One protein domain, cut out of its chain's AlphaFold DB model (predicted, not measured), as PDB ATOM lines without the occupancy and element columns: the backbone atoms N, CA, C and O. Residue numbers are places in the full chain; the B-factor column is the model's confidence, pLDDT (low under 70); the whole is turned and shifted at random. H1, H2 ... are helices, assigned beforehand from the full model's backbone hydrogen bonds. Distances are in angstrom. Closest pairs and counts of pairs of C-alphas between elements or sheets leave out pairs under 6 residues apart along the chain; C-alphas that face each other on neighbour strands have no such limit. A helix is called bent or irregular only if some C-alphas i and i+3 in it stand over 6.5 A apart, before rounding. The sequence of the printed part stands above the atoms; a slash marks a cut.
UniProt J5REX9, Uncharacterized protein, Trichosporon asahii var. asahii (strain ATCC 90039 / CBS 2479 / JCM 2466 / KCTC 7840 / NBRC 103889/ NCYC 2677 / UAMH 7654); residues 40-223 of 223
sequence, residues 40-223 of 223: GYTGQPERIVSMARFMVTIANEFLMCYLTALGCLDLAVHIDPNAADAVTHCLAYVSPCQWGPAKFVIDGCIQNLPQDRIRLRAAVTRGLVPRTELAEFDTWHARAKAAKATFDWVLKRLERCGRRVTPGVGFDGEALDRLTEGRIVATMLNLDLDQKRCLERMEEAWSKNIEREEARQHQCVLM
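What this domain is: This is residues 40 to 223 of the 223 residues of an uncharacterized protein of Trichosporon asahii var. asahii (strain ATCC 90039 / CBS 2479 / JCM 2466 / KCTC 7840 / NBRC 103889/ NCYC 2677 / UAMH 7654) (UniProt J5REX9). A long rod of helices has H1 in its middle, H5 beside it on one side, H4 and the bent H3 on the other, and short H2 packed at one end. The printed part has 184 residues with five named helices, H1 to H5 in order along the chain, which hold 148 of them, and no named strand; its class is all helix, and the whole is loose, with a radius of gyration of the C-alphas of 21.1 A and spans of 73 by 27 by 27 A.

How they stand to each other: H1, residues 45 to 79, is the hub, irregular with C-alphas 46 and 49 7.2 A apart. Its residues 73 to 77 touch H2, residues 83 to 93, in a hairpin; the closest C-alphas, Val 77 and Ala 83, are 5.2 A apart. H3, residues 100 to 125, assigned as one helix by hydrogen bonds, is bent, C-alphas 111 and 114 being 6.9 A apart. Arm H3a, residues 100 to 111, touches H1's residues 52 to 63 at a steep tilt of 49 degrees; the closest C-alphas, Ala 59 and Ile 106, are 5.8 A apart. Arm H3b, residues 114 to 125, makes a hairpin with H4, residues 131 to 162. H4 touches H1, closest C-alphas Val 49 and Phe 137 at 5.5 A. H5, residues 178 to 221, touches H1 opposite ways at a shallow tilt of 8 degrees, closest C-alphas Ala 69 and Thr 187 at 6.0 A. Every O i to N i+4 pair is within hydrogen-bond range in H2, H3a, H3b and H5, 29 of 31 in H1 and 27 of 28 in H4.

Where its parts are: H1 begins at C-alpha 45 (91.638, 147.229, 102.898) and spans 52.0 A; H5 spans 64.7 A, ending at C-alpha 221 (104.478, 146.118, 115.186).

The domain as a whole: The printed part has no cut. The link from H4 to H5, residues 163 to 177, is long. Low confidence, pLDDT under 70, includes residues 93 to 102.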
ATOM      1  N   GLY A  40      91.145 135.705 104.548       39.81
ATOM      2  CA  GLY A  40      91.714 136.812 105.328       39.81
ATOM      3  C   GLY A  40      92.128 138.039 104.500       39.81
ATOM      4  O   GLY A  40      92.059 139.161 105.004       39.81
ATOM      5  N   TYR A  41      92.502 137.866 103.225       49.25
ATOM      6  CA  TYR A  41      92.924 138.974 102.350       49.25
ATOM      7  C   TYR A  41      91.765 139.891 101.924       49.25
ATOM      8  O   TYR A  41      91.959 141.098 101.787       49.25
ATOM      9  N   THR A  42      90.549 139.357 101.769       49.69
ATOM     10  CA  THR A  42      89.367 140.146 101.351       49.69
ATOM     11  C   THR A  42      88.819 141.072 102.447       49.69
ATOM     12  O   THR A  42      87.982 141.939 102.179       49.69
ATOM     13  N   GLY A  43      89.294 140.915 103.688       57.81
ATOM     14  CA  GLY A  43      88.886 141.718 104.841       57.81
ATOM     15  C   GLY A  43      89.794 142.911 105.155       57.81
ATOM     16  O   GLY A  43      89.369 143.787 105.906       57.81
ATOM     17  N   GLN A  44      91.008 142.962 104.595       72.75
ATOM     18  CA  GLN A  44      92.035 143.962 104.921       72.75
ATOM     19  C   GLN A  44      92.168 144.995 103.791       72.75
ATOM     20  O   GLN A  44      92.716 144.674 102.731       72.75
ATOM     21  N   PRO A  45      91.660 146.231 103.964       76.81
ATOM     22  CA  PRO A  45      91.638 147.229 102.898       76.81
ATOM     23  C   PRO A  45      93.006 147.562 102.295       76.81
ATOM     24  O   PRO A  45      93.098 147.834 101.102       76.81
ATOM     25  N   GLU A  46      94.063 147.509 103.100       75.44
ATOM     26  CA  GLU A  46      95.452 147.763 102.715       75.44
ATOM     27  C   GLU A  46      96.026 146.708 101.756       75.44
ATOM     28  O   GLU A  46      96.999 146.977 101.054       75.44
ATOM     29  N   ARG A  47      95.399 145.529 101.663       75.19
ATOM     30  CA  ARG A  47      95.850 144.427 100.799       75.19
ATOM     31  C   ARG A  47      95.080 144.307  99.490       75.19
ATOM     32  O   ARG A  47      95.529 143.622  98.568       75.19
ATOM     33  N   ILE A  48      93.948 145.001  99.380       81.25
ATOM     34  CA  ILE A  48      93.033 144.921  98.236       81.25
ATOM     35  C   ILE A  48      93.745 145.239  96.913       81.25
ATOM     36  O   ILE A  48      93.576 144.520  95.928       81.25
ATOM     37  N   VAL A  49      94.562 146.294  96.875       80.19
ATOM     38  CA  VAL A  49      95.235 146.718  95.636       80.19
ATOM     39  C   VAL A  49      96.338 145.745  95.229       80.19
ATOM     40  O   VAL A  49      96.446 145.414  94.048       80.19
ATOM     41  N   SER A  50      97.106 145.223  96.191       76.19
ATOM     42  CA  SER A  50      98.126 144.202  95.919       76.19
ATOM     43  C   SER A  50      97.498 142.927  95.348       76.19
ATOM     44  O   SER A  50      97.971 142.396  94.343       76.19
ATOM     45  N   MET A  51      96.367 142.492  95.915       77.06
ATOM     46  CA  MET A  51      95.630 141.330  95.419       77.06
ATOM     47  C   MET A  51      95.096 141.551  94.000       77.06
ATOM     48  O   MET A  51      95.297 140.710  93.123       77.06
ATOM     49  N   ALA A  52      94.468 142.703  93.744       79.94
ATOM     50  CA  ALA A  52      93.986 143.057  92.411       79.94
ATOM     51  C   ALA A  52      95.134 143.072  91.386       79.94
ATOM     52  O   ALA A  52      94.995 142.522  90.295       79.94
ATOM     53  N   ARG A  53      96.289 143.643  91.747       80.75
ATOM     54  CA  ARG A  53      97.499 143.647  90.916       80.75
ATOM     55  C   ARG A  53      97.971 142.232  90.594       80.75
ATOM     56  O   ARG A  53      98.199 141.934  89.421       80.75
ATOM     57  N   PHE A  54      98.126 141.384  91.608       79.12
ATOM     58  CA  PHE A  54      98.587 140.006  91.446       79.12
ATOM     59  C   PHE A  54      97.651 139.221  90.523       79.12
ATOM     60  O   PHE A  54      98.061 138.778  89.451       79.12
ATOM     61  N   MET A  55      96.371 139.142  90.885       77.00
ATOM     62  CA  MET A  55      95.419 138.293  90.178       77.00
ATOM     63  C   MET A  55      95.195 138.746  88.727       77.00
ATOM     64  O   MET A  55      95.142 137.922  87.816       77.00
ATOM     65  N   VAL A  56      95.127 140.060  88.476       81.25
ATOM     66  CA  VAL A  56      94.967 140.591  87.111       81.25
ATOM     67  C   VAL A  56      96.229 140.387  86.271       81.25
ATOM     68  O   VAL A  56      96.130 140.191  85.061       81.25
ATOM     69  N   THR A  57      97.417 140.422  86.875       79.62
ATOM     70  CA  THR A  57      98.670 140.139  86.154       79.62
ATOM     71  C   THR A  57      98.699 138.687  85.692       79.62
ATOM     72  O   THR A  57      98.851 138.440  84.499       79.62
ATOM     73  N   ILE A  58      98.437 137.746  86.600       75.69
ATOM     74  CA  ILE A  58      98.408 136.312  86.290       75.69
ATOM     75  C   ILE A  58      97.336 135.986  85.245       75.69
ATOM     76  O   ILE A  58      97.610 135.289  84.269       75.69
ATOM     77  N   ALA A  59      96.136 136.561  85.379       78.50
ATOM     78  CA  ALA A  59      95.081 136.435  84.376       78.50
ATOM     79  C   ALA A  59      95.545 136.842  82.967       78.50
ATOM     80  O   ALA A  59      95.243 136.156  81.991       78.50
ATOM     81  N   ASN A  60      96.272 137.958  82.854       81.38
ATOM     82  CA  ASN A  60      96.789 138.422  81.569       81.38
ATOM     83  C   ASN A  60      97.875 137.498  81.014       81.38
ATOM     84  O   ASN A  60      97.881 137.264  79.809       81.38
ATOM     85  N   GLU A  61      98.762 136.958  81.853       80.38
ATOM     86  CA  GLU A  61      99.782 136.011  81.390       80.38
ATOM     87  C   GLU A  61      99.149 134.763  80.776       80.38
ATOM     88  O   GLU A  61      99.461 134.428  79.634       80.38
ATOM     89  N   PHE A  62      98.179 134.154  81.467       79.06
ATOM     90  CA  PHE A  62      97.435 133.022  80.913       79.06
ATOM     91  C   PHE A  62      96.780 133.377  79.578       79.06
ATOM     92  O   PHE A  62      96.936 132.647  78.601       79.06
ATOM     93  N   LEU A  63      96.076 134.513  79.508       81.94
ATOM     94  CA  LEU A  63      95.424 134.960  78.274       81.94
ATOM     95  C   LEU A  63      96.406 135.124  77.115       81.94
ATOM     96  O   LEU A  63      96.067 134.764  75.988       81.94
ATOM     97  N   MET A  64      97.610 135.632  77.372       83.56
ATOM     98  CA  MET A  64      98.620 135.800  76.332       83.56
ATOM     99  C   MET A  64      99.080 134.465  75.749       83.56
ATOM    100  O   MET A  64      99.182 134.366  74.529       83.56
ATOM    101  N   CYS A  65      99.275 133.427  76.567       80.00
ATOM    102  CA  CYS A  65      99.613 132.085  76.075       80.00
ATOM    103  C   CYS A  65      98.557 131.570  75.087       80.00
ATOM    104  O   CYS A  65      98.882 131.103  73.994       80.00
ATOM    105  N   TYR A  66      97.274 131.743  75.425       80.06
ATOM    106  CA  TYR A  66      96.174 131.344  74.547       80.06
ATOM    107  C   TYR A  66      96.115 132.155  73.257       80.06
ATOM    108  O   TYR A  66      95.914 131.587  72.184       80.06
ATOM    109  N   LEU A  67      96.276 133.477  73.340       85.00
ATOM    110  CA  LEU A  67      96.263 134.336  72.158       85.00
ATOM    111  C   LEU A  67      97.407 133.992  71.200       85.00
ATOM    112  O   LEU A  67      97.182 133.939  69.992       85.00
ATOM    113  N   THR A  68      98.596 133.701  71.729       82.94
ATOM    114  CA  THR A  68      99.745 133.256  70.934       82.94
ATOM    115  C   THR A  68      99.453 131.934  70.233       82.94
ATOM    116  O   THR A  68      99.621 131.837  69.018       82.94
ATOM    117  N   ALA A  69      98.943 130.932  70.958       83.00
ATOM    118  CA  ALA A  69      98.599 129.642  70.366       83.00
ATOM    119  C   ALA A  69      97.535 129.779  69.266       83.00
ATOM    120  O   ALA A  69      97.692 129.227  68.178       83.00
ATOM    121  N   LEU A  70      96.487 130.574  69.507       86.56
ATOM    122  CA  LEU A  70      95.469 130.870  68.497       86.56
ATOM    123  C   LEU A  70      96.058 131.546  67.257       86.56
ATOM    124  O   LEU A  70      95.681 131.180  66.150       86.56
ATOM    125  N   GLY A  71      96.986 132.489  67.428       84.19
ATOM    126  CA  GLY A  71      97.670 133.145  66.313       84.19
ATOM    127  C   GLY A  71      98.495 132.171  65.468       84.19
ATOM    128  O   GLY A  71      98.412 132.201  64.242       84.19
ATOM    129  N   CYS A  72      99.235 131.263  66.108       81.00
ATOM    130  CA  CYS A  72     100.001 130.220  65.418       81.00
ATOM    131  C   CYS A  72      99.095 129.240  64.657       81.00
ATOM    132  O   CYS A  72      99.405 128.856  63.529       81.00
ATOM    133  N   LEU A  73      97.961 128.865  65.249       85.19
ATOM    134  CA  LEU A  73      96.974 127.996  64.610       85.19
ATOM    135  C   LEU A  73      96.267 128.693  63.440       85.19
ATOM    136  O   LEU A  73      96.083 128.082  62.390       85.19
ATOM    137  N   ASP A  74      95.937 129.978  63.574       85.81
ATOM    138  CA  ASP A  74      95.400 130.789  62.476       85.81
ATOM    139  C   ASP A  74      96.397 130.899  61.316       85.81
ATOM    140  O   ASP A  74      96.015 130.785  60.150       85.81
ATOM    141  N   LEU A  75      97.687 131.051  61.627       83.44
ATOM    142  CA  LEU A  75      98.749 131.047  60.625       83.44
ATOM    143  C   LEU A  75      98.879 129.686  59.927       83.44
ATOM    144  O   LEU A  75      99.099 129.654  58.719       83.44
ATOM    145  N   ALA A  76      98.716 128.570  60.644       82.31
ATOM    146  CA  ALA A  76      98.735 127.236  60.043       82.31
ATOM    147  C   ALA A  76      97.624 127.071  58.991       82.31
ATOM    148  O   ALA A  76      97.907 126.625  57.885       82.31
ATOM    149  N   VAL A  77      96.401 127.528  59.291       84.75
ATOM    150  CA  VAL A  77      95.280 127.532  58.326       84.75
ATOM    151  C   VAL A  77      95.536 128.478  57.153       84.75
ATOM    152  O   VAL A  77      95.118 128.211  56.030       84.75
ATOM    153  N   HIS A  78      96.215 129.601  57.393       82.44
ATOM    154  CA  HIS A  78      96.581 130.524  56.322       82.44
ATOM    155  C   HIS A  78      97.603 129.919  55.347       82.44
ATOM    156  O   HIS A  78      97.507 130.154  54.145       82.44
ATOM    157  N   ILE A  79      98.572 129.159  55.864       80.44
ATOM    158  CA  ILE A  79      99.608 128.483  55.070       80.44
ATOM    159  C   ILE A  79      99.018 127.297  54.302       80.44
ATOM    160  O   ILE A  79      99.264 127.167  53.105       80.44
ATOM    161  N   ASP A  80      98.239 126.455  54.980       83.19
ATOM    162  CA  ASP A  80      97.566 125.301  54.391       83.19
ATOM    163  C   ASP A  80      96.077 125.329  54.772       83.19
ATOM    164  O   ASP A  80      95.710 124.971  55.894       83.19
ATOM    165  N   PRO A  81      95.185 125.735  53.852       86.19
ATOM    166  CA  PRO A  81      93.748 125.748  54.108       86.19
ATOM    167  C   PRO A  81      93.162 124.380  54.483       86.19
ATOM    168  O   PRO A  81      92.139 124.338  55.168       86.19
ATOM    169  N   ASN A  82      93.807 123.269  54.101       84.56
ATOM    170  CA  ASN A  82      93.374 121.921  54.492       84.56
ATOM    171  C   ASN A  82      93.608 121.653  55.987       84.56
ATOM    172  O   ASN A  82      93.009 120.747  56.564       84.56
ATOM    173  N   ALA A  83      94.425 122.476  56.650       84.94
ATOM    174  CA  ALA A  83      94.633 122.427  58.089       84.94
ATOM    175  C   ALA A  83      93.425 122.904  58.903       84.94
ATOM    176  O   ALA A  83      93.414 122.717  60.118       84.94
ATOM    177  N   ALA A  84      92.421 123.537  58.283       86.25
ATOM    178  CA  ALA A  84      91.284 124.125  58.994       86.25
ATOM    179  C   ALA A  84      90.562 123.118  59.902       86.25
ATOM    180  O   ALA A  84      90.228 123.445  61.046       86.25
ATOM    181  N   ASP A  85      90.364 121.893  59.420       84.62
ATOM    182  CA  ASP A  85      89.707 120.836  60.182       84.62
ATOM    183  C   ASP A  85      90.631 120.290  61.274       84.62
ATOM    184  O   ASP A  85      90.219 120.233  62.432       84.62
ATOM    185  N   ALA A  86      91.906 120.027  60.970       83.44
ATOM    186  CA  ALA A  86      92.902 119.622  61.969       83.44
ATOM    187  C   ALA A  86      93.006 120.632  63.127       83.44
ATOM    188  O   ALA A  86      92.920 120.264  64.298       83.44
ATOM    189  N   VAL A  87      93.104 121.927  62.811       85.31
ATOM    190  CA  VAL A  87      93.116 123.018  63.794       85.31
ATOM    191  C   VAL A  87      91.803 123.077  64.572       85.31
ATOM    192  O   VAL A  87      91.822 123.269  65.788       85.31
ATOM    193  N   THR A  88      90.659 122.897  63.907       85.00
ATOM    194  CA  THR A  88      89.347 122.872  64.570       85.00
ATOM    195  C   THR A  88      89.250 121.719  65.568       85.00
ATOM    196  O   THR A  88      88.792 121.939  66.692       85.00
ATOM    197  N   HIS A  89      89.735 120.531  65.198       80.56
ATOM    198  CA  HIS A  89      89.856 119.386  66.095       80.56
ATOM    199  C   HIS A  89      90.780 119.712  67.269       80.56
ATOM    200  O   HIS A  89      90.342 119.606  68.411       80.56
ATOM    201  N   CYS A  90      92.002 120.200  67.027       79.69
ATOM    202  CA  CYS A  90      92.921 120.592  68.099       79.69
ATOM    203  C   CYS A  90      92.269 121.574  69.077       79.69
ATOM    204  O   CYS A  90      92.243 121.292  70.269       79.69
ATOM    205  N   LEU A  91      91.668 122.662  68.582       79.06
ATOM    206  CA  LEU A  91      90.978 123.673  69.394       79.06
ATOM    207  C   LEU A  91      89.805 123.116  70.203       79.06
ATOM    208  O   LEU A  91      89.589 123.557  71.330       79.06
ATOM    209  N   ALA A  92      89.061 122.152  69.661       74.88
ATOM    210  CA  ALA A  92      88.016 121.461  70.408       74.88
ATOM    211  C   ALA A  92      88.588 120.584  71.538       74.88
ATOM    212  O   ALA A  92      87.963 120.468  72.592       74.88
ATOM    213  N   TYR A  93      89.775 120.000  71.335       68.88
ATOM    214  CA  TYR A  93      90.481 119.181  72.326       68.88
ATOM    215  C   TYR A  93      91.319 119.980  73.334       68.88
ATOM    216  O   TYR A  93      91.620 119.430  74.392       68.88
ATOM    217  N   VAL A  94      91.592 121.277  73.107       64.81
ATOM    218  CA  VAL A  94      92.091 122.245  74.128       64.81
ATOM    219  C   VAL A  94      91.001 122.563  75.167       64.81
ATOM    220  O   VAL A  94      90.793 123.700  75.586       64.81
ATOM    221  N   SER A  95      90.247 121.531  75.532       54.12
ATOM    222  CA  SER A  95      89.062 121.488  76.372       54.12
ATOM    223  C   SER A  95      89.209 122.332  77.653       54.12
ATOM    224  O   SER A  95      90.329 122.546  78.130       54.12
ATOM    225  N   PRO A  96      88.090 122.766  78.276       49.00
ATOM    226  CA  PRO A  96      88.061 123.566  79.506       49.00
ATOM    227  C   PRO A  96      88.938 123.084  80.680       49.00
ATOM    228  O   PRO A  96      89.171 123.853  81.609       49.00
ATOM    229  N   CYS A  97      89.446 121.849  80.644       41.41
ATOM    230  CA  CYS A  97      90.383 121.275  81.610       41.41
ATOM    231  C   CYS A  97      91.690 122.082  81.733       41.41
ATOM    232  O   CYS A  97      92.166 122.299  82.841       41.41
ATOM    233  N   GLN A  98      92.237 122.582  80.616       55.59
ATOM    234  CA  GLN A  98      93.440 123.434  80.615       55.59
ATOM    235  C   GLN A  98      93.126 124.894  81.001       55.59
ATOM    236  O   GLN A  98      94.003 125.658  81.401       55.59
ATOM    237  N   TRP A  99      91.845 125.273  80.948       62.81
ATOM    238  CA  TRP A  99      91.339 126.617  81.241       62.81
ATOM    239  C   TRP A  99      90.948 126.835  82.702       62.81
ATOM    240  O   TRP A  99      90.694 127.979  83.080       62.81
ATOM    241  N   GLY A 100      90.874 125.774  83.513       66.12
ATOM    242  CA  GLY A 100      90.401 125.825  84.900       66.12
ATOM    243  C   GLY A 100      91.051 126.941  85.726       66.12
ATOM    244  O   GLY A 100      90.322 127.800  86.230       66.12
ATOM    245  N   PRO A 101      92.394 127.020  85.785       67.00
ATOM    246  CA  PRO A 101      93.090 128.061  86.539       67.00
ATOM    247  C   PRO A 101      92.839 129.475  85.998       67.00
ATOM    248  O   PRO A 101      92.492 130.377  86.758       67.00
ATOM    249  N   ALA A 102      92.937 129.680  84.680       67.25
ATOM    250  CA  ALA A 102      92.728 130.992  84.060       67.25
ATOM    251  C   ALA A 102      91.285 131.488  84.245       67.25
ATOM    252  O   ALA A 102      91.060 132.643  84.609       67.25
ATOM    253  N   LYS A 103      90.306 130.599  84.044       70.81
ATOM    254  CA  LYS A 103      88.887 130.862  84.291       70.81
ATOM    255  C   LYS A 103      88.652 131.219  85.750       70.81
ATOM    256  O   LYS A 103      87.981 132.209  86.022       70.81
ATOM    257  N   PHE A 104      89.220 130.441  86.669       71.56
ATOM    258  CA  PHE A 104      89.111 130.685  88.099       71.56
ATOM    259  C   PHE A 104      89.663 132.064  88.477       71.56
ATOM    260  O   PHE A 104      88.959 132.849  89.107       71.56
ATOM    261  N   VAL A 105      90.881 132.399  88.035       70.88
ATOM    262  CA  VAL A 105      91.508 133.694  88.332       70.88
ATOM    263  C   VAL A 105      90.678 134.839  87.746       70.88
ATOM    264  O   VAL A 105      90.386 135.803  88.449       70.88
ATOM    265  N   ILE A 106      90.253 134.740  86.484       72.44
ATOM    266  CA  ILE A 106      89.534 135.812  85.782       72.44
ATOM    267  C   ILE A 106      88.117 136.009  86.333       72.44
ATOM    268  O   ILE A 106      87.732 137.142  86.636       72.44
ATOM    269  N   ASP A 107      87.342 134.935  86.486       74.50
ATOM    270  CA  ASP A 107      85.983 135.016  87.025       74.50
ATOM    271  C   ASP A 107      86.015 135.416  88.505       74.50
ATOM    272  O   ASP A 107      85.263 136.304  88.913       74.50
ATOM    273  N   GLY A 108      86.937 134.843  89.285       72.81
ATOM    274  CA  GLY A 108      87.150 135.177  90.691       72.81
ATOM    275  C   GLY A 108      87.544 136.640  90.894       72.81
ATOM    276  O   GLY A 108      86.986 137.309  91.764       72.81
ATOM    277  N   CYS A 109      88.430 137.188  90.052       72.44
ATOM    278  CA  CYS A 109      88.729 138.624  90.041       72.44
ATOM    279  C   CYS A 109      87.464 139.447  89.823       72.44
ATOM    280  O   CYS A 109      87.117 140.314  90.621       72.44
ATOM    281  N   ILE A 110      86.771 139.201  88.712       73.69
ATOM    282  CA  ILE A 110      85.674 140.060  88.268       73.69
ATOM    283  C   ILE A 110      84.503 140.053  89.245       73.69
ATOM    284  O   ILE A 110      83.871 141.092  89.436       73.69
ATOM    285  N   GLN A 111      84.221 138.914  89.872       77.12
ATOM    286  CA  GLN A 111      83.132 138.802  90.838       77.12
ATOM    287  C   GLN A 111      83.434 139.550  92.145       77.12
ATOM    288  O   GLN A 111      82.524 140.148  92.723       77.12
ATOM    289  N   ASN A 112      84.697 139.579  92.582       75.06
ATOM    290  CA  ASN A 112      85.081 140.149  93.877       75.06
ATOM    291  C   ASN A 112      85.473 141.635  93.815       75.06
ATOM    292  O   ASN A 112      85.149 142.395  94.735       75.06
ATOM    293  N   LEU A 113      86.066 142.097  92.706       80.88
ATOM    294  CA  LEU A 113      86.547 143.479  92.556       80.88
ATOM    295  C   LEU A 113      85.491 144.568  92.863       80.88
ATOM    296  O   LEU A 113      85.849 145.585  93.462       80.88
ATOM    297  N   PRO A 114      84.192 144.430  92.524       83.69
ATOM    298  CA  PRO A 114      83.187 145.421  92.912       83.69
ATOM    299  C   PRO A 114      83.027 145.574  94.431       83.69
ATOM    300  O   PRO A 114      82.887 146.699  94.918       83.69
ATOM    301  N   GLN A 115      83.063 144.469  95.181       81.56
ATOM    302  CA  GLN A 115      82.963 144.497  96.642       81.56
ATOM    303  C   GLN A 115      84.236 145.069  97.263       81.56
ATOM    304  O   GLN A 115      84.168 145.923  98.150       81.56
ATOM    305  N   ASP A 116      85.393 144.677  96.737       84.56
ATOM    306  CA  ASP A 116      86.687 145.191  97.178       84.56
ATOM    307  C   ASP A 116      86.807 146.697  96.946       84.56
ATOM    308  O   ASP A 116      87.271 147.430  97.818       84.56
ATOM    309  N   ARG A 117      86.258 147.206  95.839       88.00
ATOM    310  CA  ARG A 117      86.166 148.649  95.598       88.00
ATOM    311  C   ARG A 117      85.373 149.377  96.682       88.00
ATOM    312  O   ARG A 117      85.743 150.482  97.080       88.00
ATOM    313  N   ILE A 118      84.262 148.795  97.141       87.81
ATOM    314  CA  ILE A 118      83.425 149.376  98.204       87.81
ATOM    315  C   ILE A 118      84.205 149.401  99.522       87.81
ATOM    316  O   ILE A 118      84.248 150.444 100.180       87.81
ATOM    317  N   ARG A 119      84.861 148.288  99.875       86.38
ATOM    318  CA  ARG A 119      85.710 148.176 101.074       86.38
ATOM    319  C   ARG A 119      86.849 149.196 101.047       86.38
ATOM    320  O   ARG A 119      87.012 149.957 102.001       86.38
ATOM    321  N   LEU A 120      87.562 149.287  99.926       86.88
ATOM    322  CA  LEU A 120      88.663 150.227  99.734       86.88
ATOM    323  C   LEU A 120      88.186 151.682  99.831       86.88
ATOM    324  O   LEU A 120      88.788 152.490 100.534       86.88
ATOM    325  N   ARG A 121      87.052 152.026  99.206       91.88
ATOM    326  CA  ARG A 121      86.461 153.372  99.305       91.88
ATOM    327  C   ARG A 121      86.093 153.739 100.745       91.88
ATOM    328  O   ARG A 121      86.314 154.882 101.158       91.88
ATOM    329  N   ALA A 122      85.527 152.803 101.506       90.38
ATOM    330  CA  ALA A 122      85.213 153.022 102.915       90.38
ATOM    331  C   ALA A 122      86.489 153.260 103.739       90.38
ATOM    332  O   ALA A 122      86.527 154.186 104.548       90.38
ATOM    333  N   ALA A 123      87.549 152.492 103.485       88.19
ATOM    334  CA  ALA A 123      88.833 152.649 104.164       88.19
ATOM    335  C   ALA A 123      89.514 153.990 103.849       88.19
ATOM    336  O   ALA A 123      89.971 154.674 104.764       88.19
ATOM    337  N   VAL A 124      89.477 154.428 102.586       90.94
ATOM    338  CA  VAL A 124      89.949 155.759 102.166       90.94
ATOM    339  C   VAL A 124      89.167 156.878 102.856       90.94
ATOM    340  O   VAL A 124      89.749 157.864 103.302       90.94
ATOM    341  N   THR A 125      87.846 156.729 102.988       93.69
ATOM    342  CA  THR A 125      86.992 157.718 103.675       93.69
ATOM    343  C   THR A 125      87.341 157.832 105.161       93.69
ATOM    344  O   THR A 125      87.273 158.919 105.726       93.69
ATOM    345  N   ARG A 126      87.753 156.722 105.785       93.44
ATOM    346  CA  ARG A 126      88.192 156.655 107.188       93.44
ATOM    347  C   ARG A 126      89.661 157.044 107.394       93.44
ATOM    348  O   ARG A 126      90.118 157.027 108.529       93.44
ATOM    349  N   GLY A 127      90.400 157.363 106.330       91.12
ATOM    350  CA  GLY A 127      91.825 157.700 106.408       91.12
ATOM    351  C   GLY A 127      92.750 156.512 106.697       91.12
ATOM    352  O   GLY A 127      93.905 156.729 107.037       91.12
ATOM    353  N   LEU A 128      92.266 155.273 106.557       87.25
ATOM    354  CA  LEU A 128      93.056 154.056 106.801       87.25
ATOM    355  C   LEU A 128      93.995 153.720 105.636       87.25
ATOM    356  O   LEU A 128      94.982 153.018 105.810       87.25
ATOM    357  N   VAL A 129      93.662 154.199 104.436       87.00
ATOM    358  CA  VAL A 129      94.377 153.915 103.190       87.00
ATOM    359  C   VAL A 129      94.428 155.208 102.365       87.00
ATOM    360  O   VAL A 129      93.439 155.953 102.351       87.00
ATOM    361  N   PRO A 130      95.541 155.533 101.682       89.62
ATOM    362  CA  PRO A 130      95.632 156.761 100.901       89.62
ATOM    363  C   PRO A 130      94.705 156.740  99.676       89.62
ATOM    364  O   PRO A 130      94.444 155.704  99.070       89.62
ATOM    365  N   ARG A 131      94.229 157.922  99.256       90.50
ATOM    366  CA  ARG A 131      93.337 158.075  98.084       90.50
ATOM    367  C   ARG A 131      93.935 157.533  96.779       90.50
ATOM    368  O   ARG A 131      93.180 157.157  95.887       90.50
ATOM    369  N   THR A 132      95.261 157.506  96.670       91.75
ATOM    370  CA  THR A 132      96.001 156.977  95.513       91.75
ATOM    371  C   THR A 132      95.718 155.496  95.266       91.75
ATOM    372  O   THR A 132      95.631 155.092  94.113       91.75
ATOM    373  N   GLU A 133      95.474 154.716  96.321       86.00
ATOM    374  CA  GLU A 133      95.169 153.279  96.229       86.00
ATOM    375  C   GLU A 133      93.832 153.035  95.521       86.00
ATOM    376  O   GLU A 133      93.700 152.107  94.731       86.00
ATOM    377  N   LEU A 134      92.840 153.916  95.709       90.31
ATOM    378  CA  LEU A 134      91.560 153.806  95.002       90.31
ATOM    379  C   LEU A 134      91.714 154.050  93.490       90.31
ATOM    380  O   LEU A 134      91.080 153.363  92.692       90.31
ATOM    381  N   ALA A 135      92.562 155.004  93.097       91.06
ATOM    382  CA  ALA A 135      92.847 155.281  91.687       91.06
ATOM    383  C   ALA A 135      93.647 154.143  91.031       91.06
ATOM    384  O   ALA A 135      93.374 153.755  89.891       91.06
ATOM    385  N   GLU A 136      94.607 153.570  91.761       89.06
ATOM    386  CA  GLU A 136      95.330 152.389  91.300       89.06
ATOM    387  C   GLU A 136      94.383 151.189  91.145       89.06
ATOM    388  O   GLU A 136      94.377 150.533  90.102       89.06
ATOM    389  N   PHE A 137      93.529 150.936  92.138       89.81
ATOM    390  CA  PHE A 137      92.535 149.870  92.076       89.81
ATOM    391  C   PHE A 137      91.623 150.000  90.853       89.81
ATOM    392  O   PHE A 137      91.392 149.021  90.146       89.81
ATOM    393  N   ASP A 138      91.131 151.207  90.565       91.75
ATOM    394  CA  ASP A 138      90.281 151.459  89.398       91.75
ATOM    395  C   ASP A 138      91.005 151.135  88.078       91.75
ATOM    396  O   ASP A 138      90.391 150.603  87.148       91.75
ATOM    397  N   THR A 139      92.325 151.348  88.021       91.94
ATOM    398  CA  THR A 139      93.165 150.944  86.883       91.94
ATOM    399  C   THR A 139      93.221 149.421  86.741       91.94
ATOM    400  O   THR A 139      93.017 148.891  85.644       91.94
ATOM    401  N   TRP A 140      93.449 148.690  87.836       87.31
ATOM    402  CA  TRP A 140      93.460 147.221  87.822       87.31
ATOM    403  C   TRP A 140      92.091 146.626  87.507       87.31
ATOM    404  O   TRP A 140      91.998 145.670  86.741       87.31
ATOM    405  N   HIS A 141      91.017 147.231  88.003       88.06
ATOM    406  CA  HIS A 141      89.656 146.811  87.698       88.06
ATOM    407  C   HIS A 141      89.315 147.007  86.212       88.06
ATOM    408  O   HIS A 141      88.706 146.129  85.597       88.06
ATOM    409  N   ALA A 142      89.743 148.114  85.597       90.00
ATOM    410  CA  ALA A 142      89.602 148.308  84.155       90.00
ATOM    411  C   ALA A 142      90.376 147.242  83.356       90.00
ATOM    412  O   ALA A 142      89.833 146.666  82.410       90.00
ATOM    413  N   ARG A 143      91.607 146.916  83.774       89.19
ATOM    414  CA  ARG A 143      92.412 145.837  83.174       89.19
ATOM    415  C   ARG A 143      91.748 144.468  83.316       89.19
ATOM    416  O   ARG A 143      91.691 143.732  82.338       89.19
ATOM    417  N   ALA A 144      91.184 144.158  84.482       85.44
ATOM    418  CA  ALA A 144      90.443 142.919  84.709       85.44
ATOM    419  C   ALA A 144      89.262 142.791  83.737       85.44
ATOM    420  O   ALA A 144      89.059 141.741  83.134       85.44
ATOM    421  N   LYS A 145      88.492 143.872  83.540       88.25
ATOM    422  CA  LYS A 145      87.364 143.884  82.593       88.25
ATOM    423  C   LYS A 145      87.811 143.643  81.154       88.25
ATOM    424  O   LYS A 145      87.144 142.904  80.434       88.25
ATOM    425  N   ALA A 146      88.931 144.239  80.743       89.00
ATOM    426  CA  ALA A 146      89.513 143.983  79.429       89.00
ATOM    427  C   ALA A 146      89.949 142.514  79.287       89.00
ATOM    428  O   ALA A 146      89.581 141.863  78.313       89.00
ATOM    429  N   ALA A 147      90.635 141.968  80.297       84.69
ATOM    430  CA  ALA A 147      91.023 140.559  80.347       84.69
ATOM    431  C   ALA A 147      89.801 139.629  80.238       84.69
ATOM    432  O   ALA A 147      89.801 138.699  79.435       84.69
ATOM    433  N   LYS A 148      88.713 139.926  80.957       85.75
ATOM    434  CA  LYS A 148      87.451 139.178  80.878       85.75
ATOM    435  C   LYS A 148      86.820 139.219  79.489       85.75
ATOM    436  O   LYS A 148      86.336 138.198  79.011       85.75
ATOM    437  N   ALA A 149      86.826 140.375  78.829       89.31
ATOM    438  CA  ALA A 149      86.302 140.493  77.472       89.31
ATOM    439  C   ALA A 149      87.103 139.629  76.481       89.31
ATOM    440  O   ALA A 149      86.512 138.927  75.658       89.31
ATOM    441  N   THR A 150      88.434 139.633  76.596       87.81
ATOM    442  CA  THR A 150      89.323 138.760  75.812       87.81
ATOM    443  C   THR A 150      89.061 137.288  76.113       87.81
ATOM    444  O   THR A 150      88.905 136.491  75.192       87.81
ATOM    445  N   PHE A 151      88.947 136.931  77.392       85.06
ATOM    446  CA  PHE A 151      88.619 135.580  77.837       85.06
ATOM    447  C   PHE A 151      87.315 135.077  77.211       85.06
ATOM    448  O   PHE A 151      87.286 134.006  76.612       85.06
ATOM    449  N   ASP A 152      86.249 135.878  77.274       86.31
ATOM    450  CA  ASP A 152      84.946 135.529  76.699       86.31
ATOM    451  C   ASP A 152      85.003 135.369  75.182       86.31
ATOM    452  O   ASP A 152      84.297 134.533  74.613       86.31
ATOM    453  N   TRP A 153      85.832 136.172  74.512       89.38
ATOM    454  CA  TRP A 153      86.062 136.027  73.083       89.38
ATOM    455  C   TRP A 153      86.741 134.694  72.757       89.38
ATOM    456  O   TRP A 153      86.268 133.985  71.862       89.38
ATOM    457  N   VAL A 154      87.796 134.323  73.494       84.31
ATOM    458  CA  VAL A 154      88.471 133.038  73.279       84.31
ATOM    459  C   VAL A 154      87.524 131.881  73.584       84.31
ATOM    460  O   VAL A 154      87.382 130.983  72.758       84.31
ATOM    461  N   LEU A 155      86.808 131.925  74.709       81.19
ATOM    462  CA  LEU A 155      85.878 130.869  75.101       81.19
ATOM    463  C   LEU A 155      84.809 130.634  74.024       81.19
ATOM    464  O   LEU A 155      84.621 129.510  73.568       81.19
ATOM    465  N   LYS A 156      84.186 131.703  73.513       85.06
ATOM    466  CA  LYS A 156      83.225 131.612  72.399       85.06
ATOM    467  C   LYS A 156      83.845 131.067  71.116       85.06
ATOM    468  O   LYS A 156      83.145 130.501  70.274       85.06
ATOM    469  N   ARG A 157      85.138 131.298  70.883       84.75
ATOM    470  CA  ARG A 157      85.849 130.721  69.740       84.75
ATOM    471  C   ARG A 157      86.005 129.212  69.913       84.75
ATOM    472  O   ARG A 157      85.623 128.483  69.004       84.75
ATOM    473  N   LEU A 158      86.469 128.764  71.075       79.00
ATOM    474  CA  LEU A 158      86.625 127.344  71.387       79.00
ATOM    475  C   LEU A 158      85.288 126.600  71.360       79.00
ATOM    476  O   LEU A 158      85.187 125.557  70.727       79.00
ATOM    477  N   GLU A 159      84.226 127.169  71.938       81.75
ATOM    478  CA  GLU A 159      82.876 126.592  71.883       81.75
ATOM    479  C   GLU A 159      82.377 126.405  70.444       81.75
ATOM    480  O   GLU A 159      81.726 125.408  70.129       81.75
ATOM    481  N   ARG A 160      82.675 127.354  69.546       82.81
ATOM    482  CA  ARG A 160      82.328 127.225  68.123       82.81
ATOM    483  C   ARG A 160      83.107 126.100  67.446       82.81
ATOM    484  O   ARG A 160      82.516 125.411  66.620       82.81
ATOM    485  N   CYS A 161      84.381 125.911  67.787       79.50
ATOM    486  CA  CYS A 161      85.177 124.778  67.307       79.50
ATOM    487  C   CYS A 161      84.622 123.454  67.850       79.50
ATOM    488  O   CYS A 161      84.344 122.553  67.068       79.50
ATOM    489  N   GLY A 162      84.336 123.373  69.153       75.69
ATOM    490  CA  GLY A 162      83.780 122.179  69.793       75.69
ATOM    491  C   GLY A 162      82.447 121.719  69.198       75.69
ATOM    492  O   GLY A 162      82.241 120.528  69.022       75.69
ATOM    493  N   ARG A 163      81.558 122.642  68.799       78.56
ATOM    494  CA  ARG A 163      80.293 122.286  68.117       78.56
ATOM    495  C   ARG A 163      80.478 121.706  66.712       78.56
ATOM    496  O   ARG A 163      79.545 121.099  66.198       78.56
ATOM    497  N   ARG A 164      81.618 121.964  66.066       76.06
ATOM    498  CA  ARG A 164      81.928 121.462  64.717       76.06
ATOM    499  C   ARG A 164      82.561 120.076  64.740       76.06
ATOM    500  O   ARG A 164      82.570 119.415  63.711       76.06
ATOM    501  N   VAL A 165      83.076 119.653  65.891       72.75
ATOM    502  CA  VAL A 165      83.759 118.372  66.055       72.75
ATOM    503  C   VAL A 165      82.783 117.352  66.621       72.75
ATOM    504  O   VAL A 165      82.196 117.558  67.683       72.75
ATOM    505  N   THR A 166      82.618 116.233  65.920       67.88
ATOM    506  CA  THR A 166      81.858 115.091  66.435       67.88
ATOM    507  C   THR A 166      82.743 114.310  67.411       67.88
ATOM    508  O   THR A 166      83.812 113.844  67.006       67.88
ATOM    509  N   PRO A 167      82.342 114.127  68.683       59.06
ATOM    510  CA  PRO A 167      83.132 113.362  69.643       59.06
ATOM    511  C   PRO A 167      83.413 111.940  69.139       59.06
ATOM    512  O   PRO A 167      82.495 111.231  68.733       59.06
ATOM    513  N   GLY A 168      84.680 111.519  69.182       55.75
ATOM    514  CA  GLY A 168      85.101 110.166  68.797       55.75
ATOM    515  C   GLY A 168      85.360 109.958  67.303       55.75
ATOM    516  O   GLY A 168      85.822 108.884  66.928       55.75
ATOM    517  N   VAL A 169      85.124 110.968  66.461       57.38
ATOM    518  CA  VAL A 169      85.546 110.954  65.056       57.38
ATOM    519  C   VAL A 169      86.906 111.641  64.974       57.38
ATOM    520  O   VAL A 169      87.032 112.824  65.290       57.38
ATOM    521  N   GLY A 170      87.941 110.875  64.624       59.25
ATOM    522  CA  GLY A 170      89.263 111.423  64.336       59.25
ATOM    523  C   GLY A 170      89.228 112.308  63.091       59.25
ATOM    524  O   GLY A 170      88.329 112.195  62.262       59.25
ATOM    525  N   PHE A 171      90.204 113.198  62.964       65.75
ATOM    526  CA  PHE A 171      90.444 113.873  61.695       65.75
ATOM    527  C   PHE A 171      91.070 112.857  60.726       65.75
ATOM    528  O   PHE A 171      92.164 112.358  60.999       65.75
ATOM    529  N   ASP A 172      90.381 112.535  59.628       60.28
ATOM    530  CA  ASP A 172      90.945 111.737  58.532       60.28
ATOM    531  C   ASP A 172      91.974 112.607  57.800       60.28
ATOM    532  O   ASP A 172      91.650 113.399  56.917       60.28
ATOM    533  N   GLY A 173      93.232 112.511  58.235       55.66
ATOM    534  CA  GLY A 173      94.350 113.364  57.822       55.66
ATOM    535  C   GLY A 173      94.840 113.201  56.385       55.66
ATOM    536  O   GLY A 173      95.988 113.540  56.092       55.66
ATOM    537  N   GLU A 174      94.009 112.705  55.472       54.28
ATOM    538  CA  GLU A 174      94.360 112.496  54.067       54.28
ATOM    539  C   GLU A 174      94.368 113.817  53.272       54.28
ATOM    540  O   GLU A 174      93.618 113.973  52.318       54.28
ATOM    541  N   ALA A 175      95.201 114.789  53.672       66.50
ATOM    542  CA  ALA A 175      95.616 115.939  52.842       66.50
ATOM    543  C   ALA A 175      96.600 116.912  53.527       66.50
ATOM    544  O   ALA A 175      96.990 117.894  52.894       66.50
ATOM    545  N   LEU A 176      96.978 116.716  54.797       78.38
ATOM    546  CA  LEU A 176      97.752 117.731  55.515       78.38
ATOM    547  C   LEU A 176      99.238 117.679  55.145       78.38
ATOM    548  O   LEU A 176      99.870 116.621  55.182       78.38
ATOM    549  N   ASP A 177      99.818 118.834  54.829       82.38
ATOM    550  CA  ASP A 177     101.265 118.941  54.686       82.38
ATOM    551  C   ASP A 177     101.974 118.635  56.023       82.38
ATOM    552  O   ASP A 177     101.622 119.174  57.076       82.38
ATOM    553  N   ARG A 178     103.020 117.793  55.991       81.69
ATOM    554  CA  ARG A 178     103.741 117.341  57.200       81.69
ATOM    555  C   ARG A 178     104.355 118.490  57.996       81.69
ATOM    556  O   ARG A 178     104.475 118.393  59.218       81.69
ATOM    557  N   LEU A 179     104.787 119.561  57.327       82.75
ATOM    558  CA  LEU A 179     105.326 120.731  58.017       82.75
ATOM    559  C   LEU A 179     104.205 121.473  58.753       82.75
ATOM    560  O   LEU A 179     104.412 121.910  59.887       82.75
ATOM    561  N   THR A 180     103.022 121.584  58.152       82.56
ATOM    562  CA  THR A 180     101.845 122.167  58.810       82.56
ATOM    563  C   THR A 180     101.368 121.321  59.986       82.56
ATOM    564  O   THR A 180     101.143 121.861  61.069       82.56
ATOM    565  N   GLU A 181     101.308 119.999  59.827       81.00
ATOM    566  CA  GLU A 181     101.015 119.070  60.922       81.00
ATOM    567  C   GLU A 181     101.989 119.264  62.095       81.00
ATOM    568  O   GLU A 181     101.572 119.487  63.234       81.00
ATOM    569  N   GLY A 182     103.296 119.292  61.807       79.19
ATOM    570  CA  GLY A 182     104.331 119.531  62.811       79.19
ATOM    571  C   GLY A 182     104.182 120.878  63.525       79.19
ATOM    572  O   GLY A 182     104.386 120.955  64.736       79.19
ATOM    573  N   ARG A 183     103.771 121.938  62.814       81.50
ATOM    574  CA  ARG A 183     103.501 123.262  63.407       81.50
ATOM    575  C   ARG A 183     102.309 123.237  64.354       81.50
ATOM    576  O   ARG A 183     102.389 123.841  65.424       81.50
ATOM    577  N   ILE A 184     101.227 122.557  63.982       81.50
ATOM    578  CA  ILE A 184     100.038 122.424  64.832       81.50
ATOM    579  C   ILE A 184     100.413 121.686  66.118       81.50
ATOM    580  O   ILE A 184     100.172 122.206  67.207       81.50
ATOM    581  N   VAL A 185     101.085 120.535  66.009       81.25
ATOM    582  CA  VAL A 185     101.521 119.746  67.173       81.25
ATOM    583  C   VAL A 185     102.477 120.547  68.061       81.25
ATOM    584  O   VAL A 185     102.274 120.618  69.272       81.25
ATOM    585  N   ALA A 186     103.481 121.209  67.481       78.88
ATOM    586  CA  ALA A 186     104.420 122.037  68.237       78.88
ATOM    587  C   ALA A 186     103.718 123.201  68.955       78.88
ATOM    588  O   ALA A 186     104.027 123.490  70.108       78.88
ATOM    589  N   THR A 187     102.744 123.842  68.304       81.94
ATOM    590  CA  THR A 187     101.940 124.913  68.912       81.94
ATOM    591  C   THR A 187     101.160 124.397  70.116       81.94
ATOM    592  O   THR A 187     101.146 125.040  71.163       81.94
ATOM    593  N   MET A 188     100.553 123.217  69.985       81.06
ATOM    594  CA  MET A 188      99.793 122.592  71.063       81.06
ATOM    595  C   MET A 188     100.667 122.223  72.265       81.06
ATOM    596  O   MET A 188     100.283 122.483  73.403       81.06
ATOM    597  N   LEU A 189     101.861 121.679  72.020       79.62
ATOM    598  CA  LEU A 189     102.829 121.374  73.077       79.62
ATOM    599  C   LEU A 189     103.357 122.643  73.756       79.62
ATOM    600  O   LEU A 189     103.463 122.684  74.980       79.62
ATOM    601  N   ASN A 190     103.651 123.693  72.985       79.31
ATOM    602  CA  ASN A 190     104.109 124.967  73.539       79.31
ATOM    603  C   ASN A 190     103.042 125.628  74.413       79.31
ATOM    604  O   ASN A 190     103.380 126.154  75.466       79.31
ATOM    605  N   LEU A 191     101.764 125.557  74.025       79.12
ATOM    606  CA  LEU A 191     100.671 126.062  74.856       79.12
ATOM    607  C   LEU A 191     100.627 125.362  76.222       79.12
ATOM    608  O   LEU A 191     100.506 126.039  77.241       79.12
ATOM    609  N   ASP A 192     100.750 124.032  76.252       76.25
ATOM    610  CA  ASP A 192     100.774 123.260  77.502       76.25
ATOM    611  C   ASP A 192     101.977 123.645  78.385       76.25
ATOM    612  O   ASP A 192     101.835 123.880  79.586       76.25
ATOM    613  N   LEU A 193     103.161 123.791  77.782       75.50
ATOM    614  CA  LEU A 193     104.369 124.225  78.490       75.50
ATOM    615  C   LEU A 193     104.244 125.647  79.042       75.50
ATOM    616  O   LEU A 193     104.625 125.905  80.183       75.50
ATOM    617  N   ASP A 194     103.715 126.576  78.252       76.38
ATOM    618  CA  ASP A 194     103.554 127.965  78.669       76.38
ATOM    619  C   ASP A 194     102.532 128.097  79.805       76.38
ATOM    620  O   ASP A 194     102.769 128.850  80.751       76.38
ATOM    621  N   GLN A 195     101.444 127.320  79.773       72.00
ATOM    622  CA  GLN A 195     100.489 127.246  80.882       72.00
ATOM    623  C   GLN A 195     101.150 126.760  82.173       72.00
ATOM    624  O   GLN A 195     100.961 127.383  83.218       72.00
ATOM    625  N   LYS A 196     101.956 125.694  82.103       74.00
ATOM    626  CA  LYS A 196     102.709 125.180  83.257       74.00
ATOM    627  C   LYS A 196     103.658 126.236  83.822       74.00
ATOM    628  O   LYS A 196     103.614 126.520  85.013       74.00
ATOM    629  N   ARG A 197     104.407 126.933  82.963       74.19
ATOM    630  CA  ARG A 197     105.274 128.048  83.389       74.19
ATOM    631  C   ARG A 197     104.502 129.214  84.003       74.19
ATOM    632  O   ARG A 197     105.044 129.938  84.835       74.19
ATOM    633  N   CYS A 198     103.275 129.479  83.557       69.81
ATOM    634  CA  CYS A 198     102.417 130.484  84.187       69.81
ATOM    635  C   CYS A 198     101.960 130.043  85.583       69.81
ATOM    636  O   CYS A 198     101.926 130.881  86.482       69.81
ATOM    637  N   LEU A 199     101.666 128.757  85.787       71.12
ATOM    638  CA  LEU A 199     101.344 128.210  87.111       71.12
ATOM    639  C   LEU A 199     102.540 128.308  88.068       71.12
ATOM    640  O   LEU A 199     102.401 128.873  89.148       71.12
ATOM    641  N   GLU A 200     103.727 127.887  87.639       74.69
ATOM    642  CA  GLU A 200     104.953 127.985  88.448       74.69
ATOM    643  C   GLU A 200     105.263 129.439  88.841       74.69
ATOM    644  O   GLU A 200     105.541 129.754  90.000       74.69
ATOM    645  N   ARG A 201     105.158 130.372  87.883       71.19
ATOM    646  CA  ARG A 201     105.350 131.805  88.155       71.19
ATOM    647  C   ARG A 201     104.289 132.368  89.090       71.19
ATOM    648  O   ARG A 201     104.605 133.244  89.895       71.19
ATOM    649  N   MET A 202     103.048 131.894  88.993       73.12
ATOM    650  CA  MET A 202     101.977 132.270  89.912       73.12
ATOM    651  C   MET A 202     102.319 131.844  91.341       73.12
ATOM    652  O   MET A 202     102.199 132.666  92.249       73.12
ATOM    653  N   GLU A 203     102.786 130.613  91.540       70.38
ATOM    654  CA  GLU A 203     103.186 130.087  92.851       70.38
ATOM    655  C   GLU A 203     104.380 130.852  93.435       70.38
ATOM    656  O   GLU A 203     104.352 131.275  94.596       70.38
ATOM    657  N   GLU A 204     105.406 131.118  92.624       73.75
ATOM    658  CA  GLU A 204     106.577 131.890  93.048       73.75
ATOM    659  C   GLU A 204     106.194 133.334  93.418       73.75
ATOM    660  O   GLU A 204     106.595 133.858  94.463       73.75
ATOM    661  N   ALA A 205     105.401 133.995  92.570       67.44
ATOM    662  CA  ALA A 205     104.948 135.361  92.806       67.44
ATOM    663  C   ALA A 205     104.033 135.451  94.033       67.44
ATOM    664  O   ALA A 205     104.125 136.424  94.787       67.44
ATOM    665  N   TRP A 206     103.190 134.443  94.255       70.12
ATOM    666  CA  TRP A 206     102.344 134.346  95.438       70.12
ATOM    667  C   TRP A 206     103.176 134.218  96.713       70.12
ATOM    668  O   TRP A 206     102.989 134.997  97.648       70.12
ATOM    669  N   SER A 207     104.154 133.312  96.714       72.81
ATOM    670  CA  SER A 207     105.052 133.079  97.849       72.81
ATOM    671  C   SER A 207     105.810 134.357  98.227       72.81
ATOM    672  O   SER A 207     105.755 134.806  99.372       72.81
ATOM    673  N   LYS A 208     106.393 135.047  97.238       71.12
ATOM    674  CA  LYS A 208     107.068 136.343  97.447       71.12
ATOM    675  C   LYS A 208     106.125 137.444  97.930       71.12
ATOM    676  O   LYS A 208     106.554 138.361  98.630       71.12
ATOM    677  N   ASN A 209     104.859 137.423  97.510       66.56
ATOM    678  CA  ASN A 209     103.874 138.401  97.963       66.56
ATOM    679  C   ASN A 209     103.520 138.185  99.441       66.56
ATOM    680  O   ASN A 209     103.473 139.160 100.187       66.56
ATOM    681  N   ILE A 210     103.350 136.930  99.870       69.81
ATOM    682  CA  ILE A 210     103.148 136.578 101.284       69.81
ATOM    683  C   ILE A 210     104.327 137.073 102.127       69.81
ATOM    684  O   ILE A 210     104.110 137.824 103.075       69.81
ATOM    685  N   GLU A 211     105.563 136.751 101.738       73.62
ATOM    686  CA  GLU A 211     106.770 137.166 102.471       73.62
ATOM    687  C   GLU A 211     106.857 138.693 102.652       73.62
ATOM    688  O   GLU A 211     107.171 139.195 103.733       73.62
ATOM    689  N   ARG A 212     106.551 139.463 101.596       70.75
ATOM    690  CA  ARG A 212     106.554 140.937 101.649       70.75
ATOM    691  C   ARG A 212     105.490 141.485 102.592       70.75
ATOM    692  O   ARG A 212     105.744 142.461 103.299       70.75
ATOM    693  N   GLU A 213     104.304 140.893 102.573       66.12
ATOM    694  CA  GLU A 213     103.190 141.307 103.420       66.12
ATOM    695  C   GLU A 213     103.432 140.951 104.893       66.12
ATOM    696  O   GLU A 213     103.150 141.769 105.771       66.12
ATOM    697  N   GLU A 214     104.024 139.791 105.175       73.62
ATOM    698  CA  GLU A 214     104.459 139.408 106.521       73.62
ATOM    699  C   GLU A 214     105.565 140.336 107.041       73.62
ATOM    700  O   GLU A 214     105.491 140.808 108.179       73.62
ATOM    701  N   ALA A 215     106.555 140.672 106.209       71.88
ATOM    702  CA  ALA A 215     107.616 141.610 106.575       71.88
ATOM    703  C   ALA A 215     107.065 143.010 106.904       71.88
ATOM    704  O   ALA A 215     107.467 143.620 107.897       71.88
ATOM    705  N   ARG A 216     106.095 143.502 106.119       66.44
ATOM    706  CA  ARG A 216     105.393 144.769 106.391       66.44
ATOM    707  C   ARG A 216     104.677 144.760 107.739       66.44
ATOM    708  O   ARG A 216     104.768 145.739 108.478       66.44
ATOM    709  N   GLN A 217     103.989 143.670 108.073       64.81
ATOM    710  CA  GLN A 217     103.289 143.552 109.354       64.81
ATOM    711  C   GLN A 217     104.257 143.564 110.540       64.81
ATOM    712  O   GLN A 217     104.023 144.295 111.500       64.81
ATOM    713  N   HIS A 218     105.375 142.839 110.453       67.06
ATOM    714  CA  HIS A 218     106.403 142.858 111.499       67.06
ATOM    715  C   HIS A 218     107.002 144.257 111.694       67.06
ATOM    716  O   HIS A 218     107.250 144.672 112.824       67.06
ATOM    717  N   GLN A 219     107.185 145.014 110.611       61.59
ATOM    718  CA  GLN A 219     107.727 146.370 110.675       61.59
ATOM    719  C   GLN A 219     106.747 147.373 111.312       61.59
ATOM    720  O   GLN A 219     107.184 148.271 112.026       61.59
ATOM    721  N   CYS A 220     105.434 147.194 111.122       52.56
ATOM    722  CA  CYS A 220     104.399 147.999 111.785       52.56
ATOM    723  C   CYS A 220     104.224 147.690 113.281       52.56
ATOM    724  O   CYS A 220     103.758 148.557 114.004       52.56
ATOM    725  N   VAL A 221     104.566 146.485 113.754       52.56
ATOM    726  CA  VAL A 221     104.478 146.118 115.186       52.56
ATOM    727  C   VAL A 221     105.672 146.650 115.993       52.56
ATOM    728  O   VAL A 221     105.585 146.790 117.211       52.56
ATOM    729  N   LEU A 222     106.789 146.948 115.325       51.12
ATOM    730  CA  LEU A 222     108.024 147.442 115.945       51.12
ATOM    731  C   LEU A 222     108.137 148.981 115.989       51.12
ATOM    732  O   LEU A 222     109.142 149.486 116.491       51.12
ATOM    733  N   MET A 223     107.144 149.711 115.468       45.28
ATOM    734  CA  MET A 223     107.041 151.181 115.515       45.28
ATOM    735  C   MET A 223     105.921 151.624 116.450       45.28
ATOM    736  O   MET A 223     106.121 152.660 117.123       45.28
TER     737      MET A 223